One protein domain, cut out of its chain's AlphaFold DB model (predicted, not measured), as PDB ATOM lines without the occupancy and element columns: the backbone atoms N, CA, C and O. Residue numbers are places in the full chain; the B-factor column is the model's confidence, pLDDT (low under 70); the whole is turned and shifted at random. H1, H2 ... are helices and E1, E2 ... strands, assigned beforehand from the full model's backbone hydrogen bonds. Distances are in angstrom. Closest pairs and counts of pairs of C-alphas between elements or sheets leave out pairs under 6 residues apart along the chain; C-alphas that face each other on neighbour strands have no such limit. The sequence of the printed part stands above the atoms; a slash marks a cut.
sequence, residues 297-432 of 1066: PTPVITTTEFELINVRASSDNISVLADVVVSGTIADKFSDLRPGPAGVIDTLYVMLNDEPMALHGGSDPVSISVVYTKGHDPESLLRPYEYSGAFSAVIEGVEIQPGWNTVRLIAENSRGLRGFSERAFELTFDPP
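Overview. This is residues 297 to 432 of the 1066 residues of an uncharacterized protein of Phycisphaeraceae bacterium (UniProt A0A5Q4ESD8). A long, narrow sandwich of two four-stranded, strongly twisted sheets: E1, E2, E6 and E5 make one, and E4, E3, E7 and E8 the other, with edge strands E1 and E8 coming close along one side and E4 running on into E5 on the other. The link of residues 375 to 386 lies at one end of the long axis and residues 431 to 432 at the other; the short helix H1 is near the first of these ends. The 136 printed residues have one named helix and eight named strands, in the order E1 E2 H1 E3 E4 E5 E6 E7 E8, and the class is mostly strand. Both sheets are antiparallel throughout, in the orders E1 - E2 - E6 - E5 and E4 - E3 - E7 - E8. The whole is only just loose, close to compact, with a radius of gyration of the C-alphas of 17.4 A, and a rod spanning 66 by 25 by 20 A.

Arrangement. In the first sheet, E1, residues 300 to 313, and E2, residues 320 to 331, are a hairpin, with N 307 and O 325 3.0 A apart, within hydrogen-bond range. E6, residues 387 to 400, is the antiparallel neighbour of E2, with N 326 and O 393 at 3.0 A, and bends by 85 degrees at residue 397. E5, residues 371 to 374, forms a hairpin with E6, with N 373 and O 388 at 2.8 A. In the second sheet, E7, residues 403 to 412, and E8, residues 418 to 430, are a hairpin, with N 407 and O 423 at 2.8 A. E3, residues 347 to 352, is antiparallel to E7, with N 351 and O 408 at 2.9 A, and forms a hairpin with E4, residues 367 to 369, with N 368 and O 348 at 2.8 A. The sheets form a sandwich, two sheets face to face, 7.9 A centre to centre where they face each other, their best planes 24 degrees apart. The closest C-alphas of E1 and E8 are those of Val 300 and Gly 419, 5.5 A. H1, residues 340 to 343, is on neither sheet, only just so for the first, with 4 pairs of C-alphas within 10 A; it is too short for an O i to N i+4 pair, and its 1 O i to N i+3 pair is within range.

Along the chain. E1 begins at C-alpha 300, (-24.800, -10.294, 213.449), and is 34.7 A long; E2 measures 33.9 A, E6 33.8 A and E7 29.6 A. E8 measures 38.7 A and ends at C-alpha 430, (-60.018, -7.202, 199.671).

Size, cuts and confidence. The C-alphas of Glu 379 and Pro 432, the two farthest apart, are 65.8 A apart. The printed part has no cut; the links E3 to E4 and E5 to E6 are long. Mean pLDDT of the printed part is 88.9, with residues 297, 378 to 382 and 431 to 432 under 70.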
ATOM      1  N   PRO A 297     -23.177  -2.898 212.500       60.59
ATOM      2  CA  PRO A 297     -23.948  -3.484 213.589       60.59
ATOM      3  C   PRO A 297     -23.394  -4.869 213.965       60.59
ATOM      4  O   PRO A 297     -23.351  -5.779 213.139       60.59
ATOM      5  N   THR A 298     -22.976  -5.014 215.223       77.88
ATOM      6  CA  THR A 298     -22.658  -6.295 215.872       77.88
ATOM      7  C   THR A 298     -23.472  -6.345 217.168       77.88
ATOM      8  O   THR A 298     -23.547  -5.307 217.831       77.88
ATOM      9  N   PRO A 299     -24.113  -7.467 217.544       91.06
ATOM     10  CA  PRO A 299     -24.060  -8.802 216.931       91.06
ATOM     11  C   PRO A 299     -24.608  -8.918 215.496       91.06
ATOM     12  O   PRO A 299     -25.403  -8.104 215.046       91.06
ATOM     13  N   VAL A 300     -24.230  -9.969 214.768       90.81
ATOM     14  CA  VAL A 300     -24.800 -10.294 213.449       90.81
ATOM     15  C   VAL A 300     -26.003 -11.216 213.634       90.81
ATOM     16  O   VAL A 300     -25.862 -12.311 214.178       90.81
ATOM     17  N   ILE A 301     -27.177 -10.799 213.154       93.06
ATOM     18  CA  ILE A 301     -28.437 -11.553 213.251       93.06
ATOM     19  C   ILE A 301     -28.811 -12.082 211.864       93.06
ATOM     20  O   ILE A 301     -28.864 -11.326 210.898       93.06
ATOM     21  N   THR A 302     -29.103 -13.378 211.758       93.06
ATOM     22  CA  THR A 302     -29.520 -14.034 210.508       93.06
ATOM     23  C   THR A 302     -30.898 -14.663 210.685       93.06
ATOM     24  O   THR A 302     -31.019 -15.772 211.199       93.06
ATOM     25  N   THR A 303     -31.949 -13.966 210.247       93.88
ATOM     26  CA  THR A 303     -33.327 -14.493 210.246       93.88
ATOM     27  C   THR A 303     -33.494 -15.535 209.134       93.88
ATOM     28  O   THR A 303     -33.523 -15.179 207.952       93.88
ATOM     29  N   THR A 304     -33.596 -16.814 209.501       93.56
ATOM     30  CA  THR A 304     -33.779 -17.948 208.576       93.56
ATOM     31  C   THR A 304     -35.231 -18.164 208.165       93.56
ATOM     32  O   THR A 304     -35.483 -18.724 207.102       93.56
ATOM     33  N   GLU A 305     -36.174 -17.719 208.991       94.75
ATOM     34  CA  GLU A 305     -37.610 -17.937 208.831       94.75
ATOM     35  C   GLU A 305     -38.357 -16.682 209.279       94.75
ATOM     36  O   GLU A 305     -38.046 -16.113 210.328       94.75
ATOM     37  N   PHE A 306     -39.324 -16.247 208.479       94.50
ATOM     38  CA  PHE A 306     -40.261 -15.186 208.821       94.50
ATOM     39  C   PHE A 306     -41.577 -15.479 208.100       94.50
ATOM     40  O   PHE A 306     -41.601 -15.531 206.870       94.50
ATOM     41  N   GLU A 307     -42.652 -15.691 208.853       94.88
ATOM     42  CA  GLU A 307     -43.993 -15.961 208.329       94.88
ATOM     43  C   GLU A 307     -45.027 -15.176 209.145       94.88
ATOM     44  O   GLU A 307     -44.889 -15.006 210.358       94.88
ATOM     45  N   LEU A 308     -46.073 -14.699 208.476       93.81
ATOM     46  CA  LEU A 308     -47.230 -14.077 209.108       93.81
ATOM     47  C   LEU A 308     -48.405 -15.037 209.001       93.81
ATOM     48  O   LEU A 308     -48.861 -15.344 207.900       93.81
ATOM     49  N   ILE A 309     -48.897 -15.506 210.143       94.69
ATOM     50  CA  ILE A 309     -50.023 -16.439 210.207       94.69
ATOM     51  C   ILE A 309     -51.207 -15.801 210.940       94.69
ATOM     52  O   ILE A 309     -51.070 -14.800 211.642       94.69
ATOM     53  N   ASN A 310     -52.393 -16.399 210.784       93.69
ATOM     54  CA  ASN A 310     -53.594 -16.037 211.550       93.69
ATOM     55  C   ASN A 310     -54.005 -14.547 211.431       93.69
ATOM     56  O   ASN A 310     -54.510 -13.966 212.394       93.69
ATOM     57  N   VAL A 311     -53.787 -13.919 210.268       93.44
ATOM     58  CA  VAL A 311     -54.183 -12.518 210.030       93.44
ATOM     59  C   VAL A 311     -55.701 -12.368 210.155       93.44
ATOM     60  O   VAL A 311     -56.466 -13.122 209.550       93.44
ATOM     61  N   ARG A 312     -56.135 -11.427 210.995       92.38
ATOM     62  CA  ARG A 312     -57.517 -11.287 211.475       92.38
ATOM     63  C   ARG A 312     -57.802  -9.858 211.932       92.38
ATOM     64  O   ARG A 312     -56.892  -9.155 212.351       92.38
ATOM     65  N   ALA A 313     -59.066  -9.446 211.942       88.62
ATOM     66  CA  ALA A 313     -59.463  -8.231 212.654       88.62
ATOM     67  C   ALA A 313     -59.278  -8.389 214.181       88.62
ATOM     68  O   ALA A 313     -59.388  -9.498 214.720       88.62
ATOM     69  N   SER A 314     -59.037  -7.281 214.885       89.75
ATOM     70  CA  SER A 314     -59.133  -7.200 216.346       89.75
ATOM     71  C   SER A 314     -60.571  -7.471 216.822       89.75
ATOM     72  O   SER A 314     -61.527  -7.398 216.053       89.75
ATOM     73  N   SER A 315     -60.769  -7.799 218.105       87.38
ATOM     74  CA  SER A 315     -62.097  -8.197 218.621       87.38
ATOM     75  C   SER A 315     -63.142  -7.072 218.673       87.38
ATOM     76  O   SER A 315     -64.331  -7.339 218.845       87.38
ATOM     77  N   ASP A 316     -62.691  -5.827 218.562       86.12
ATOM     78  CA  ASP A 316     -63.471  -4.597 218.396       86.12
ATOM     79  C   ASP A 316     -63.508  -4.102 216.934       86.12
ATOM     80  O   ASP A 316     -64.177  -3.114 216.649       86.12
ATOM     81  N   ASN A 317     -62.860  -4.823 216.011       83.75
ATOM     82  CA  ASN A 317     -62.767  -4.569 214.571       83.75
ATOM     83  C   ASN A 317     -62.134  -3.225 214.155       83.75
ATOM     84  O   ASN A 317     -62.365  -2.802 213.024       83.75
ATOM     85  N   ILE A 318     -61.324  -2.577 215.002       83.31
ATOM     86  CA  ILE A 318     -60.635  -1.313 214.655       83.31
ATOM     87  C   ILE A 318     -59.223  -1.518 214.080       83.31
ATOM     88  O   ILE A 318     -58.763  -0.699 213.284       83.31
ATOM     89  N   SER A 319     -58.566  -2.631 214.411       88.31
ATOM     90  CA  SER A 319     -57.179  -2.931 214.026       88.31
ATOM     91  C   SER A 319     -57.067  -4.274 213.297       88.31
ATOM     92  O   SER A 319     -57.948  -5.131 213.416       88.31
ATOM     93  N   VAL A 320     -55.961  -4.496 212.580       90.25
ATOM     94  CA  VAL A 320     -55.607  -5.813 212.023       90.25
ATOM     95  C   VAL A 320     -54.520  -6.444 212.887       90.25
ATOM     96  O   VAL A 320     -53.519  -5.809 213.207       90.25
ATOM     97  N   LEU A 321     -54.725  -7.699 213.277       94.25
ATOM     98  CA  LEU A 321     -53.810  -8.492 214.089       94.25
ATOM     99  C   LEU A 321     -53.246  -9.653 213.268       94.25
ATOM    100  O   LEU A 321     -53.985 -10.323 212.545       94.25
ATOM    101  N   ALA A 322     -51.965  -9.951 213.441       95.38
ATOM    102  CA  ALA A 322     -51.305 -11.141 212.913       95.38
ATOM    103  C   ALA A 322     -50.502 -11.843 214.012       95.38
ATOM    104  O   ALA A 322     -50.179 -11.242 215.036       95.38
ATOM    105  N   ASP A 323     -50.162 -13.112 213.794       96.25
ATOM    106  CA  ASP A 323     -49.191 -13.813 214.628       96.25
ATOM    107  C   ASP A 323     -47.878 -13.939 213.834       96.25
ATOM    108  O   ASP A 323     -47.856 -14.514 212.743       96.25
ATOM    109  N   VAL A 324     -46.791 -13.358 214.350       95.50
ATOM    110  CA  VAL A 324     -45.492 -13.288 213.657       95.50
ATOM    111  C   VAL A 324     -44.636 -14.486 214.055       95.50
ATOM    112  O   VAL A 324     -44.184 -14.571 215.197       95.50
ATOM    113  N   VAL A 325     -44.385 -15.401 213.121       96.56
ATOM    114  CA  VAL A 325     -43.431 -16.506 213.287       96.56
ATOM    115  C   VAL A 325     -42.060 -16.029 212.830       96.56
ATOM    116  O   VAL A 325     -41.918 -15.530 211.713       96.56
ATOM    117  N   VAL A 326     -41.034 -16.184 213.666       96.50
ATOM    118  CA  VAL A 326     -39.670 -15.776 213.308       96.50
ATOM    119  C   VAL A 326     -38.618 -16.691 213.935       96.50
ATOM    120  O   VAL A 326     -38.678 -17.000 215.127       96.50
ATOM    121  N   SER A 327     -37.634 -17.131 213.146       97.12
ATOM    122  CA  SER A 327     -36.497 -17.926 213.636       97.12
ATOM    123  C   SER A 327     -35.184 -17.574 212.934       97.12
ATOM    124  O   SER A 327     -35.174 -16.968 211.856       97.12
ATOM    125  N   GLY A 328     -34.056 -17.893 213.571       96.50
ATOM    126  CA  GLY A 328     -32.734 -17.533 213.066       96.50
ATOM    127  C   GLY A 328     -31.581 -17.790 214.029       96.50
ATOM    128  O   GLY A 328     -31.725 -18.467 215.050       96.50
ATOM    129  N   THR A 329     -30.421 -17.229 213.691       96.19
ATOM    130  CA  THR A 329     -29.184 -17.319 214.479       96.19
ATOM    131  C   THR A 329     -28.565 -15.954 214.772       96.19
ATOM    132  O   THR A 329     -28.845 -14.962 214.097       96.19
ATOM    133  N   ILE A 330     -27.710 -15.914 215.793       95.38
ATOM    134  CA  ILE A 330     -26.888 -14.768 216.187       95.38
ATOM    135  C   ILE A 330     -25.428 -15.221 216.269       95.38
ATOM    136  O   ILE A 330     -25.136 -16.277 216.828       95.38
ATOM    137  N   ALA A 331     -24.508 -14.412 215.755       93.06
ATOM    138  CA  ALA A 331     -23.071 -14.572 215.964       93.06
ATOM    139  C   ALA A 331     -22.446 -13.216 216.314       93.06
ATOM    140  O   ALA A 331     -22.818 -12.199 215.734       93.06
ATOM    141  N   ASP A 332     -21.488 -13.184 217.240       92.19
ATOM    142  CA  ASP A 332     -20.842 -11.939 217.658       92.19
ATOM    143  C   ASP A 332     -19.361 -12.146 217.952       92.19
ATOM    144  O   ASP A 332     -18.986 -12.766 218.947       92.19
ATOM    145  N   LYS A 333     -18.513 -11.566 217.097       87.06
ATOM    146  CA  LYS A 333     -17.057 -11.648 217.259       87.06
ATOM    147  C   LYS A 333     -16.541 -10.848 218.450       87.06
ATOM    148  O   LYS A 333     -15.408 -11.065 218.861       87.06
ATOM    149  N   PHE A 334     -17.330  -9.919 218.997       82.25
ATOM    150  CA  PHE A 334     -16.952  -9.273 220.249       82.25
ATOM    151  C   PHE A 334     -17.184 -10.215 221.439       82.25
ATOM    152  O   PHE A 334     -16.290 -10.415 222.257       82.25
ATOM    153  N   SER A 335     -18.341 -10.878 221.489       88.88
ATOM    154  CA  SER A 335     -18.631 -11.921 222.474       88.88
ATOM    155  C   SER A 335     -17.652 -13.098 222.394       88.88
ATOM    156  O   SER A 335     -17.248 -13.582 223.446       88.88
ATOM    157  N   ASP A 336     -17.196 -13.511 221.203       85.44
ATOM    158  CA  ASP A 336     -16.133 -14.524 221.028       85.44
ATOM    159  C   ASP A 336     -14.850 -14.238 221.850       85.44
ATOM    160  O   ASP A 336     -14.122 -15.174 222.189       85.44
ATOM    161  N   LEU A 337     -14.574 -12.967 222.183       80.62
ATOM    162  CA  LEU A 337     -13.401 -12.514 222.944       80.62
ATOM    163  C   LEU A 337     -13.632 -12.405 224.464       80.62
ATOM    164  O   LEU A 337     -12.666 -12.207 225.195       80.62
ATOM    165  N   ARG A 338     -14.876 -12.504 224.961       81.06
ATOM    166  CA  ARG A 338     -15.217 -12.231 226.375       81.06
ATOM    167  C   ARG A 338     -15.651 -13.489 227.141       81.06
ATOM    168  O   ARG A 338     -16.495 -14.227 226.620       81.06
ATOM    169  N   PRO A 339     -15.140 -13.733 228.362       82.81
ATOM    170  CA  PRO A 339     -15.507 -14.896 229.166       82.81
ATOM    171  C   PRO A 339     -16.952 -14.840 229.679       82.81
ATOM    172  O   PRO A 339     -17.589 -13.787 229.722       82.81
ATOM    173  N   GLY A 340     -17.450 -16.004 230.107       85.06
ATOM    174  CA  GLY A 340     -18.642 -16.119 230.952       85.06
ATOM    175  C   GLY A 340     -19.887 -15.377 230.430       85.06
ATOM    176  O   GLY A 340     -20.099 -15.302 229.215       85.06
ATOM    177  N   PRO A 341     -20.721 -14.823 231.334       85.38
ATOM    178  CA  PRO A 341     -21.876 -13.995 230.976       85.38
ATOM    179  C   PRO A 341     -21.504 -12.691 230.253       85.38
ATOM    180  O   PRO A 341     -22.304 -12.176 229.478       85.38
ATOM    181  N   ALA A 342     -20.287 -12.169 230.453       80.12
ATOM    182  CA  ALA A 342     -19.815 -10.938 229.813       80.12
ATOM    183  C   ALA A 342     -19.606 -11.074 228.288       80.12
ATOM    184  O   ALA A 342     -19.398 -10.069 227.607       80.12
ATOM    185  N   GLY A 343     -19.687 -12.291 227.741       86.88
ATOM    186  CA  GLY A 343     -19.725 -12.579 226.306       86.88
ATOM    187  C   GLY A 343     -20.977 -13.350 225.874       86.88
ATOM    188  O   GLY A 343     -20.860 -14.283 225.077       86.88
ATOM    189  N   VAL A 344     -22.144 -13.017 226.437       94.56
ATOM    190  CA  VAL A 344     -23.450 -13.611 226.108       94.56
ATOM    191  C   VAL A 344     -24.415 -12.550 225.579       94.56
ATOM    192  O   VAL A 344     -24.498 -11.444 226.107       94.56
ATOM    193  N   ILE A 345     -25.196 -12.934 224.568       96.00
ATOM    194  CA  ILE A 345     -26.435 -12.267 224.154       96.00
ATOM    195  C   ILE A 345     -27.559 -13.291 224.350       96.00
ATOM    196  O   ILE A 345     -27.563 -14.332 223.686       96.00
ATOM    197  N   ASP A 346     -28.476 -13.028 225.283       96.69
ATOM    198  CA  ASP A 346     -29.589 -13.923 225.640       96.69
ATOM    199  C   ASP A 346     -30.963 -13.421 225.160       96.69
ATOM    200  O   ASP A 346     -31.957 -14.141 225.268       96.69
ATOM    201  N   THR A 347     -31.018 -12.205 224.608       96.50
ATOM    202  CA  THR A 347     -32.258 -11.479 224.317       96.50
ATOM    203  C   THR A 347     -32.172 -10.727 222.988       96.50
ATOM    204  O   THR A 347     -31.199 -10.032 222.699       96.50
ATOM    205  N   LEU A 348     -33.236 -10.837 222.194       96.44
ATOM    206  CA  LEU A 348     -33.562  -9.976 221.057       96.44
ATOM    207  C   LEU A 348     -34.753  -9.088 221.422       96.44
ATOM    208  O   LEU A 348     -35.687  -9.550 222.069       96.44
ATOM    209  N   TYR A 349     -34.763  -7.857 220.929       95.69
ATOM    210  CA  TYR A 349     -35.911  -6.955 220.899       95.69
ATOM    211  C   TYR A 349     -36.528  -6.955 219.501       95.69
ATOM    212  O   TYR A 349     -35.817  -7.101 218.502       95.69
ATOM    213  N   VAL A 350     -37.844  -6.772 219.419       95.69
ATOM    214  CA  VAL A 350     -38.566  -6.703 218.145       95.69
ATOM    215  C   VAL A 350     -39.143  -5.303 217.955       95.69
ATOM    216  O   VAL A 350     -39.802  -4.770 218.844       95.69
ATOM    217  N   MET A 351     -38.903  -4.716 216.786       94.50
ATOM    218  CA  MET A 351     -39.495  -3.455 216.341       94.50
ATOM    219  C   MET A 351     -40.484  -3.729 215.204       94.50
ATOM    220  O   MET A 351     -40.237  -4.616 214.381       94.50
ATOM    221  N   LEU A 352     -41.552  -2.939 215.125       94.69
ATOM    222  CA  LEU A 352     -42.490  -2.883 214.004       94.69
ATOM    223  C   LEU A 352     -42.596  -1.430 213.532       94.69
ATOM    224  O   LEU A 352     -42.915  -0.551 214.327       94.69
ATOM    225  N   ASN A 353     -42.340  -1.179 212.247       92.62
ATOM    226  CA  ASN A 353     -42.423   0.147 211.622       92.62
ATOM    227  C   ASN A 353     -41.606   1.212 212.397       92.62
ATOM    228  O   ASN A 353     -42.094   2.298 212.694       92.62
ATOM    229  N   ASP A 354     -40.364   0.853 212.750       89.06
ATOM    230  CA  ASP A 354     -39.406   1.603 213.593       89.06
ATOM    231  C   ASP A 354     -39.800   1.853 215.069       89.06
ATOM    232  O   ASP A 354     -38.943   2.280 215.847       89.06
ATOM    233  N   GLU A 355     -41.012   1.504 215.507       91.44
ATOM    234  CA  GLU A 355     -41.435   1.556 216.919       91.44
ATOM    235  C   GLU A 355     -41.228   0.203 217.637       91.44
ATOM    236  O   GLU A 355     -41.229  -0.849 216.988       91.44
ATOM    237  N   PRO A 356     -41.035   0.163 218.972       91.19
ATOM    238  CA  PRO A 356     -40.947  -1.095 219.711       91.19
ATOM    239  C   PRO A 356     -42.248  -1.894 219.580       91.19
ATOM    240  O   PRO A 356     -43.326  -1.390 219.892       91.19
ATOM    241  N   MET A 357     -42.160  -3.150 219.137       89.62
ATOM    242  CA  MET A 357     -43.337  -3.986 218.918       89.62
ATOM    243  C   MET A 357     -44.009  -4.287 220.260       89.62
ATOM    244  O   MET A 357     -43.464  -5.027 221.078       89.62
ATOM    245  N   ALA A 358     -45.199  -3.734 220.477       86.12
ATOM    246  CA  ALA A 358     -46.072  -4.083 221.590       86.12
ATOM    247  C   ALA A 358     -47.137  -5.090 221.128       86.12
ATOM    248  O   ALA A 358     -47.600  -5.050 219.988       86.12
ATOM    249  N   LEU A 359     -47.552  -5.984 222.027       85.94
ATOM    250  CA  LEU A 359     -48.751  -6.800 221.811       85.94
ATOM    251  C   LEU A 359     -49.994  -5.906 221.905       85.94
ATOM    252  O   LEU A 359     -50.015  -4.986 222.723       85.94
ATOM    253  N   HIS A 360     -51.043  -6.186 221.129       85.44
ATOM    254  CA  HIS A 360     -52.270  -5.384 221.151       85.44
ATOM    255  C   HIS A 360     -52.871  -5.290 222.573       85.44
ATOM    256  O   HIS A 360     -53.275  -6.290 223.170       85.44
ATOM    257  N   GLY A 361     -52.904  -4.072 223.129       83.06
ATOM    258  CA  GLY A 361     -53.335  -3.785 224.506       83.06
ATOM    259  C   GLY A 361     -52.244  -3.860 225.592       83.06
ATOM    260  O   GLY A 361     -52.556  -3.648 226.765       83.06
ATOM    261  N   GLY A 362     -50.989  -4.141 225.234       84.44
ATOM    262  CA  GLY A 362     -49.819  -4.099 226.120       84.44
ATOM    263  C   GLY A 362     -48.988  -2.817 225.973       84.44
ATOM    264  O   GLY A 362     -49.080  -2.113 224.972       84.44
ATOM    265  N   SER A 363     -48.160  -2.517 226.978       83.81
ATOM    266  CA  SER A 363     -47.182  -1.410 226.968       83.81
ATOM    267  C   SER A 363     -45.733  -1.856 226.774       83.81
ATOM    268  O   SER A 363     -44.859  -1.022 226.548       83.81
ATOM    269  N   ASP A 364     -45.473  -3.150 226.937       87.44
ATOM    270  CA  ASP A 364     -44.127  -3.667 227.156       87.44
ATOM    271  C   ASP A 364     -43.571  -4.214 225.829       87.44
ATOM    272  O   ASP A 364     -44.285  -4.949 225.137       87.44
ATOM    273  N   PRO A 365     -42.330  -3.862 225.445       89.56
ATOM    274  CA  PRO A 365     -41.769  -4.254 224.157       89.56
ATOM    275  C   PRO A 365     -41.513  -5.761 224.106       89.56
ATOM    276  O   PRO A 365     -40.938  -6.341 225.031       89.56
ATOM    277  N   VAL A 366     -41.905  -6.394 223.001       93.69
ATOM    278  CA  VAL A 366     -41.703  -7.826 222.778       93.69
ATOM    279  C   VAL A 366     -40.213  -8.140 222.687       93.69
ATOM    280  O   VAL A 366     -39.477  -7.573 221.870       93.69
ATOM    281  N   SER A 367     -39.790  -9.107 223.498       95.12
ATOM    282  CA  SER A 367     -38.461  -9.697 223.446       95.12
ATOM    283  C   SER A 367     -38.514 -11.200 223.160       95.12
ATOM    284  O   SER A 367     -39.451 -11.901 223.544       95.12
ATOM    285  N   ILE A 368     -37.496 -11.696 222.458       96.94
ATOM    286  CA  ILE A 368     -37.317 -13.109 222.112       96.94
ATOM    287  C   ILE A 368     -36.064 -13.615 222.825       96.94
ATOM    288  O   ILE A 368     -34.981 -13.057 222.650       96.94
ATOM    289  N   SER A 369     -36.194 -14.691 223.600       97.31
ATOM    290  CA  SER A 369     -35.045 -15.349 224.227       97.31
ATOM    291  C   SER A 369     -34.178 -16.073 223.193       97.31
ATOM    292  O   SER A 369     -34.677 -16.780 222.316       97.31
ATOM    293  N   VAL A 370     -32.864 -15.940 223.344       97.19
ATOM    294  CA  VAL A 370     -31.839 -16.573 222.515       97.19
ATOM    295  C   VAL A 370     -31.284 -17.783 223.261       97.19
ATOM    296  O   VAL A 370     -30.775 -17.674 224.375       97.19
ATOM    297  N   VAL A 371     -31.354 -18.955 222.637       97.19
ATOM    298  CA  VAL A 371     -30.678 -20.168 223.105       97.19
ATOM    299  C   VAL A 371     -29.251 -20.135 222.571       97.19
ATOM    300  O   VAL A 371     -29.045 -20.233 221.363       97.19
ATOM    301  N   TYR A 372     -28.268 -19.979 223.454       96.06
ATOM    302  CA  TYR A 372     -26.869 -19.792 223.071       96.06
ATOM    303  C   TYR A 372     -25.944 -20.915 223.552       96.06
ATOM    304  O   TYR A 372     -26.231 -21.647 224.501       96.06
ATOM    305  N   THR A 373     -24.790 -21.017 222.897       94.38
ATOM    306  CA  THR A 373     -23.629 -21.800 223.318       94.38
ATOM    307  C   THR A 373     -22.472 -20.862 223.623       94.38
ATOM    308  O   THR A 373     -22.221 -19.928 222.859       94.38
ATOM    309  N   LYS A 374     -21.731 -21.157 224.690       91.62
ATOM    310  CA  LYS A 374     -20.498 -20.461 225.055       91.62
ATOM    311  C   LYS A 374     -19.383 -21.492 225.210       91.62
ATOM    312  O   LYS A 374     -19.380 -22.257 226.173       91.62
ATOM    313  N   GLY A 375     -18.508 -21.575 224.215       86.00
ATOM    314  CA  GLY A 375     -17.297 -22.386 224.277       86.00
ATOM    315  C   GLY A 375     -16.225 -21.720 225.139       86.00
ATOM    316  O   GLY A 375     -16.324 -20.541 225.480       86.00
ATOM    317  N   HIS A 376     -15.180 -22.478 225.455       81.56
ATOM    318  CA  HIS A 376     -13.888 -21.930 225.845       81.56
ATOM    319  C   HIS A 376     -12.806 -22.726 225.118       81.56
ATOM    320  O   HIS A 376     -12.735 -23.946 225.264       81.56
ATOM    321  N   ASP A 377     -12.004 -22.025 224.325       73.94
ATOM    322  CA  ASP A 377     -10.864 -22.558 223.587       73.94
ATOM    323  C   ASP A 377      -9.630 -21.715 223.948       73.94
ATOM    324  O   ASP A 377      -9.413 -20.658 223.353       73.94
ATOM    325  N   PRO A 378      -8.827 -22.128 224.946       60.16
ATOM    326  CA  PRO A 378      -7.671 -21.355 225.395       60.16
ATOM    327  C   PRO A 378      -6.529 -21.273 224.363       60.16
ATOM    328  O   PRO A 378      -5.572 -20.542 224.608       60.16
ATOM    329  N   GLU A 379      -6.600 -21.982 223.230       56.12
ATOM    330  CA  GLU A 379      -5.617 -21.873 222.139       56.12
ATOM    331  C   GLU A 379      -6.021 -20.829 221.080       56.12
ATOM    332  O   GLU A 379      -5.180 -20.306 220.344       56.12
ATOM    333  N   SER A 380      -7.308 -20.485 220.998       59.25
ATOM    334  CA  SER A 380      -7.837 -19.566 219.990       59.25
ATOM    335  C   SER A 380      -7.715 -18.103 220.421       59.25
ATOM    336  O   SER A 380      -8.646 -17.519 220.967       59.25
ATOM    337  N   LEU A 381      -6.594 -17.456 220.081       55.16
ATOM    338  CA  LEU A 381      -6.360 -16.019 220.339       55.16
ATOM    339  C   LEU A 381      -7.451 -15.075 219.788       55.16
ATOM    340  O   LEU A 381      -7.583 -13.952 220.264       55.16
ATOM    341  N   LEU A 382      -8.212 -15.498 218.771       58.88
ATOM    342  CA  LEU A 382      -9.256 -14.681 218.136       58.88
ATOM    343  C   LEU A 382     -10.679 -15.032 218.586       58.88
ATOM    344  O   LEU A 382     -11.591 -14.249 218.323       58.88
ATOM    345  N   ARG A 383     -10.892 -16.209 219.189       73.12
ATOM    346  CA  ARG A 383     -12.204 -16.681 219.666       73.12
ATOM    347  C   ARG A 383     -12.058 -17.516 220.952       73.12
ATOM    348  O   ARG A 383     -12.546 -18.648 220.977       73.12
ATOM    349  N   PRO A 384     -11.393 -17.002 222.010       71.94
ATOM    350  CA  PRO A 384     -11.092 -17.781 223.213       71.94
ATOM    351  C   PRO A 384     -12.347 -18.232 223.972       71.94
ATOM    352  O   PRO A 384     -12.286 -19.154 224.789       71.94
ATOM    353  N   TYR A 385     -13.494 -17.610 223.685       85.12
ATOM    354  CA  TYR A 385     -14.792 -17.920 224.268       85.12
ATOM    355  C   TYR A 385     -15.896 -17.933 223.195       85.12
ATOM    356  O   TYR A 385     -16.837 -17.140 223.273       85.12
ATOM    357  N   GLU A 386     -15.771 -18.798 222.177       90.50
ATOM    358  CA  GLU A 386     -16.712 -18.885 221.042       90.50
ATOM    359  C   GLU A 386     -18.189 -18.763 221.467       90.50
ATOM    360  O   GLU A 386     -18.700 -19.557 222.262       90.50
ATOM    361  N   TYR A 387     -18.885 -17.776 220.901       94.81
ATOM    362  CA  TYR A 387     -20.311 -17.544 221.094       94.81
ATOM    363  C   TYR A 387     -21.098 -17.921 219.832       94.81
ATOM    364  O   TYR A 387     -20.763 -17.513 218.718       94.81
ATOM    365  N   SER A 388     -22.213 -18.633 220.011       94.19
ATOM    366  CA  SER A 388     -23.252 -18.747 218.981       94.19
ATOM    367  C   SER A 388     -24.638 -18.720 219.618       94.19
ATOM    368  O   SER A 388     -24.826 -19.271 220.702       94.19
ATOM    369  N   GLY A 389     -25.605 -18.078 218.965       96.69
ATOM    370  CA  GLY A 389     -26.993 -17.978 219.414       96.69
ATOM    371  C   GLY A 389     -27.976 -18.484 218.363       96.69
ATOM    372  O   GLY A 389     -27.742 -18.364 217.161       96.69
ATOM    373  N   ALA A 390     -29.109 -19.016 218.811       97.12
ATOM    374  CA  ALA A 390     -30.250 -19.389 217.985       97.12
ATOM    375  C   ALA A 390     -31.553 -18.919 218.641       97.12
ATOM    376  O   ALA A 390     -31.681 -18.927 219.864       97.12
ATOM    377  N   PHE A 391     -32.534 -18.514 217.839       97.81
ATOM    378  CA  PHE A 391     -33.822 -18.024 218.321       97.81
ATOM    379  C   PHE A 391     -34.974 -18.562 217.473       97.81
ATOM    380  O   PHE A 391     -34.827 -18.813 216.276       97.81
ATOM    381  N   SER A 392     -36.133 -18.735 218.102       97.38
ATOM    382  CA  SER A 392     -37.395 -19.084 217.447       97.38
ATOM    383  C   SER A 392     -38.542 -18.612 218.336       97.38
ATOM    384  O   SER A 392     -38.538 -18.882 219.538       97.38
ATOM    385  N   ALA A 393     -39.497 -17.885 217.762       97.00
ATOM    386  CA  ALA A 393     -40.654 -17.350 218.465       97.00
ATOM    387  C   ALA A 393     -41.893 -17.303 217.565       97.00
ATOM    388  O   ALA A 393     -41.793 -17.211 216.340       97.00
ATOM    389  N   VAL A 394     -43.057 -17.309 218.211       97.06
ATOM    390  CA  VAL A 394     -44.334 -16.897 217.628       97.06
ATOM    391  C   VAL A 394     -44.860 -15.762 218.498       97.06
ATOM    392  O   VAL A 394     -45.029 -15.939 219.704       97.06
ATOM    393  N   ILE A 395     -45.065 -14.592 217.901       96.06
ATOM    394  CA  ILE A 395     -45.548 -13.390 218.580       96.06
ATOM    395  C   ILE A 395     -47.033 -13.256 218.241       96.06
ATOM    396  O   ILE A 395     -47.374 -12.829 217.143       96.06
ATOM    397  N   GLU A 396     -47.915 -13.689 219.140       96.19
ATOM    398  CA  GLU A 396     -49.364 -13.709 218.899       96.19
ATOM    399  C   GLU A 396     -50.001 -12.317 219.067       96.19
ATOM    400  O   GLU A 396     -49.789 -11.652 220.079       96.19
ATOM    401  N   GLY A 397     -50.853 -11.901 218.126       94.12
ATOM    402  CA  GLY A 397     -51.651 -10.673 218.252       94.12
ATOM    403  C   GLY A 397     -50.858  -9.373 218.085       94.12
ATOM    404  O   GLY A 397     -51.137  -8.389 218.774       94.12
ATOM    405  N   VAL A 398     -49.884  -9.371 217.175       94.50
ATOM    406  CA  VAL A 398     -49.170  -8.170 216.726       94.50
ATOM    407  C   VAL A 398     -50.099  -7.328 215.861       94.50
ATOM    408  O   VAL A 398     -50.670  -7.827 214.893       94.50
ATOM    409  N   GLU A 399     -50.242  -6.053 216.204       94.19
ATOM    410  CA  GLU A 399     -51.056  -5.097 215.458       94.19
ATOM    411  C   GLU A 399     -50.289  -4.573 214.238       94.19
ATOM    412  O   GLU A 399     -49.262  -3.920 214.391       94.19
ATOM    413  N   ILE A 400     -50.776  -4.881 213.033       93.81
ATOM    414  CA  ILE A 400     -50.131  -4.540 211.756       93.81
ATOM    415  C   ILE A 400     -50.962  -3.525 210.968       93.81
ATOM    416  O   ILE A 400     -52.191  -3.514 211.032       93.81
ATOM    417  N   GLN A 401     -50.285  -2.656 210.217       90.88
ATOM    418  CA  GLN A 401     -50.927  -1.583 209.456       90.88
ATOM    419  C   GLN A 401     -51.247  -2.043 208.020       90.88
ATOM    420  O   GLN A 401     -50.532  -2.889 207.484       90.88
ATOM    421  N   PRO A 402     -52.293  -1.514 207.360       85.69
ATOM    422  CA  PRO A 402     -52.505  -1.740 205.930       85.69
ATOM    423  C   PRO A 402     -51.348  -1.182 205.084       85.69
ATOM    424  O   PRO A 402     -50.833  -0.103 205.377       85.69
ATOM    425  N   GLY A 403     -50.960  -1.890 204.020       89.19
ATOM    426  CA  GLY A 403     -49.807  -1.539 203.184       89.19
ATOM    427  C   GLY A 403     -48.474  -2.076 203.723       89.19
ATOM    428  O   GLY A 403     -48.413  -3.139 204.346       89.19
ATOM    429  N   TRP A 404     -47.381  -1.362 203.442       88.62
ATOM    430  CA  TRP A 404     -46.021  -1.784 203.794       88.62
ATOM    431  C   TRP A 404     -45.721  -1.691 205.292       88.62
ATOM    432  O   TRP A 404     -45.866  -0.636 205.905       88.62
ATOM    433  N   ASN A 405     -45.206  -2.787 205.848       92.69
ATOM    434  CA  ASN A 405     -44.702  -2.883 207.214       92.69
ATOM    435  C   ASN A 405     -43.257  -3.403 207.215       92.69
ATOM    436  O   ASN A 405     -42.855  -4.156 206.323       92.69
ATOM    437  N   THR A 406     -42.494  -3.059 208.253       93.31
ATOM    438  CA  THR A 406     -41.140  -3.566 208.510       93.31
ATOM    439  C   THR A 406     -41.047  -4.162 209.912       93.31
ATOM    440  O   THR A 406     -41.387  -3.514 210.898       93.31
ATOM    441  N   VAL A 407     -40.549  -5.394 210.027       94.00
ATOM    442  CA  VAL A 407     -40.164  -5.991 211.314       94.00
ATOM    443  C   VAL A 407     -38.649  -6.042 211.396       94.00
ATOM    444  O   VAL A 407     -37.998  -6.694 210.576       94.00
ATOM    445  N   ARG A 408     -38.088  -5.381 212.411       94.31
ATOM    446  CA  ARG A 408     -36.649  -5.374 212.690       94.31
ATOM    447  C   ARG A 408     -36.372  -6.073 214.014       94.31
ATOM    448  O   ARG A 408     -36.810  -5.622 215.070       94.31
ATOM    449  N   LEU A 409     -35.608  -7.157 213.957       95.19
ATOM    450  CA  LEU A 409     -34.999  -7.774 215.130       95.19
ATOM    451  C   LEU A 409     -33.751  -6.977 215.507       95.19
ATOM    452  O   LEU A 409     -32.939  -6.694 214.627       95.19
ATOM    453  N   ILE A 410     -33.576  -6.656 216.786       94.56
ATOM    454  CA  ILE A 410     -32.396  -5.970 217.328       94.56
ATOM    455  C   ILE A 410     -31.841  -6.790 218.494       94.56
ATOM    456  O   ILE A 410     -32.599  -7.192 219.367       94.56
ATOM    457  N   ALA A 411     -30.531  -7.004 218.559       95.06
ATOM    458  CA  ALA A 411     -29.865  -7.527 219.758       95.06
ATOM    459  C   ALA A 411     -28.754  -6.575 220.189       95.06
ATOM    460  O   ALA A 411     -28.155  -5.898 219.356       95.06
ATOM    461  N   GLU A 412     -28.475  -6.545 221.486       93.44
ATOM    462  CA  GLU A 412     -27.421  -5.736 222.090       93.44
ATOM    463  C   GLU A 412     -26.443  -6.662 222.820       93.44
ATOM    464  O   GLU A 412     -26.879  -7.589 223.504       93.44
ATOM    465  N   ASN A 413     -25.133  -6.463 222.647       91.50
ATOM    466  CA  ASN A 413     -24.120  -7.197 223.415       91.50
ATOM    467  C   ASN A 413     -23.663  -6.414 224.659       91.50
ATOM    468  O   ASN A 413     -24.036  -5.261 224.869       91.50
ATOM    469  N   SER A 414     -22.805  -7.028 225.473       84.94
ATOM    470  CA  SER A 414     -22.316  -6.497 226.756       84.94
ATOM    471  C   SER A 414     -21.569  -5.152 226.705       84.94
ATOM    472  O   SER A 414     -21.299  -4.577 227.758       84.94
ATOM    473  N   ARG A 415     -21.240  -4.616 225.519       79.06
ATOM    474  CA  ARG A 415     -20.668  -3.265 225.339       79.06
ATOM    475  C   ARG A 415     -21.680  -2.243 224.793       79.06
ATOM    476  O   ARG A 415     -21.277  -1.163 224.370       79.06
ATOM    477  N   GLY A 416     -22.973  -2.570 224.772       83.44
ATOM    478  CA  GLY A 416     -24.028  -1.709 224.221       83.44
ATOM    479  C   GLY A 416     -24.074  -1.680 222.689       83.44
ATOM    480  O   GLY A 416     -24.687  -0.794 222.092       83.44
ATOM    481  N   LEU A 417     -23.392  -2.622 222.029       82.50
ATOM    482  CA  LEU A 417     -23.268  -2.671 220.574       82.50
ATOM    483  C   LEU A 417     -24.492  -3.372 219.991       82.50
ATOM    484  O   LEU A 417     -24.873  -4.441 220.473       82.50
ATOM    485  N   ARG A 418     -25.122  -2.754 218.984       89.31
ATOM    486  CA  ARG A 418     -26.418  -3.190 218.450       89.31
ATOM    487  C   ARG A 418     -26.309  -3.849 217.081       89.31
ATOM    488  O   ARG A 418     -25.851  -3.240 216.116       89.31
ATOM    489  N   GLY A 419     -26.817  -5.071 217.013       89.31
ATOM    490  CA  GLY A 419     -27.084  -5.855 215.815       89.31
ATOM    491  C   GLY A 419     -28.501  -5.655 215.301       89.31
ATOM    492  O   GLY A 419     -29.394  -5.452 216.123       89.31
ATOM    493  N   PHE A 420     -28.753  -5.775 213.990       91.81
ATOM    494  CA  PHE A 420     -30.133  -5.859 213.487       91.81
ATOM    495  C   PHE A 420     -30.328  -6.737 212.236       91.81
ATOM    496  O   PHE A 420     -29.424  -6.912 211.424       91.81
ATOM    497  N   SER A 421     -31.541  -7.274 212.072       92.31
ATOM    498  CA  SER A 421     -32.014  -7.981 210.869       92.31
ATOM    499  C   SER A 421     -33.448  -7.550 210.566       92.31
ATOM    500  O   SER A 421     -34.281  -7.556 211.471       92.31
ATOM    501  N   GLU A 422     -33.739  -7.168 209.321       92.75
ATOM    502  CA  GLU A 422     -35.025  -6.582 208.921       92.75
ATOM    503  C   GLU A 422     -35.752  -7.417 207.853       92.75
ATOM    504  O   GLU A 422     -35.138  -8.077 207.009       92.75
ATOM    505  N   ARG A 423     -37.085  -7.426 207.911       92.56
ATOM    506  CA  ARG A 423     -37.991  -8.062 206.946       92.56
ATOM    507  C   ARG A 423     -39.126  -7.094 206.638       92.56
ATOM    508  O   ARG A 423     -39.659  -6.491 207.567       92.56
ATOM    509  N   ALA A 424     -39.512  -6.972 205.371       90.56
ATOM    510  CA  ALA A 424     -40.629  -6.129 204.965       90.56
ATOM    511  C   ALA A 424     -41.697  -6.932 204.220       90.56
ATOM    512  O   ALA A 424     -41.390  -7.872 203.483       90.56
ATOM    513  N   PHE A 425     -42.954  -6.553 204.410       91.31
ATOM    514  CA  PHE A 425     -44.111  -7.182 203.779       91.31
ATOM    515  C   PHE A 425     -45.186  -6.133 203.499       91.31
ATOM    516  O   PHE A 425     -45.298  -5.151 204.233       91.31
ATOM    517  N   GLU A 426     -45.995  -6.358 202.468       91.50
ATOM    518  CA  GLU A 426     -47.186  -5.556 202.201       91.50
ATOM    519  C   GLU A 426     -48.439  -6.345 202.593       91.50
ATOM    520  O   GLU A 426     -48.665  -7.462 202.121       91.50
ATOM    521  N   LEU A 427     -49.233  -5.766 203.497       91.06
ATOM    522  CA  LEU A 427     -50.561  -6.247 203.849       91.06
ATOM    523  C   LEU A 427     -51.576  -5.624 202.889       91.06
ATOM    524  O   LEU A 427     -51.892  -4.435 202.989       91.06
ATOM    525  N   THR A 428     -52.125  -6.445 202.003       86.19
ATOM    526  CA  THR A 428     -53.240  -6.068 201.129       86.19
ATOM    527  C   THR A 428     -54.565  -6.571 201.701       86.19
ATOM    528  O   THR A 428     -54.605  -7.492 202.522       86.19
ATOM    529  N   PHE A 429     -55.668  -5.938 201.307       81.25
ATOM    530  CA  PHE A 429     -56.996  -6.273 201.808       81.25
ATOM    531  C   PHE A 429     -58.050  -6.141 200.703       81.25
ATOM    532  O   PHE A 429     -58.214  -5.080 200.103       81.25
ATOM    533  N   ASP A 430     -58.797  -7.217 200.469       76.31
ATOM    534  CA  ASP A 430     -60.018  -7.202 199.671       76.31
ATOM    535  C   ASP A 430     -61.202  -6.868 200.602       76.31
ATOM    536  O   ASP A 430     -61.503  -7.646 201.521       76.31
ATOM    537  N   PRO A 431     -61.900  -5.729 200.412       67.88
ATOM    538  CA  PRO A 431     -63.124  -5.440 201.152       67.88
ATOM    539  C   PRO A 431     -64.245  -6.418 200.755       67.88
ATOM    540  O   PRO A 431     -64.296  -6.869 199.605       67.88
ATOM    541  N   PRO A 432     -65.190  -6.731 201.661       69.94
ATOM    542  CA  PRO A 432     -66.345  -7.551 201.311       69.94
ATOM    543  C   PRO A 432     -67.158  -6.876 200.186       69.94
ATOM    544  O   PRO A 432     -67.369  -5.662 200.234       69.94
TER     545      PRO A 432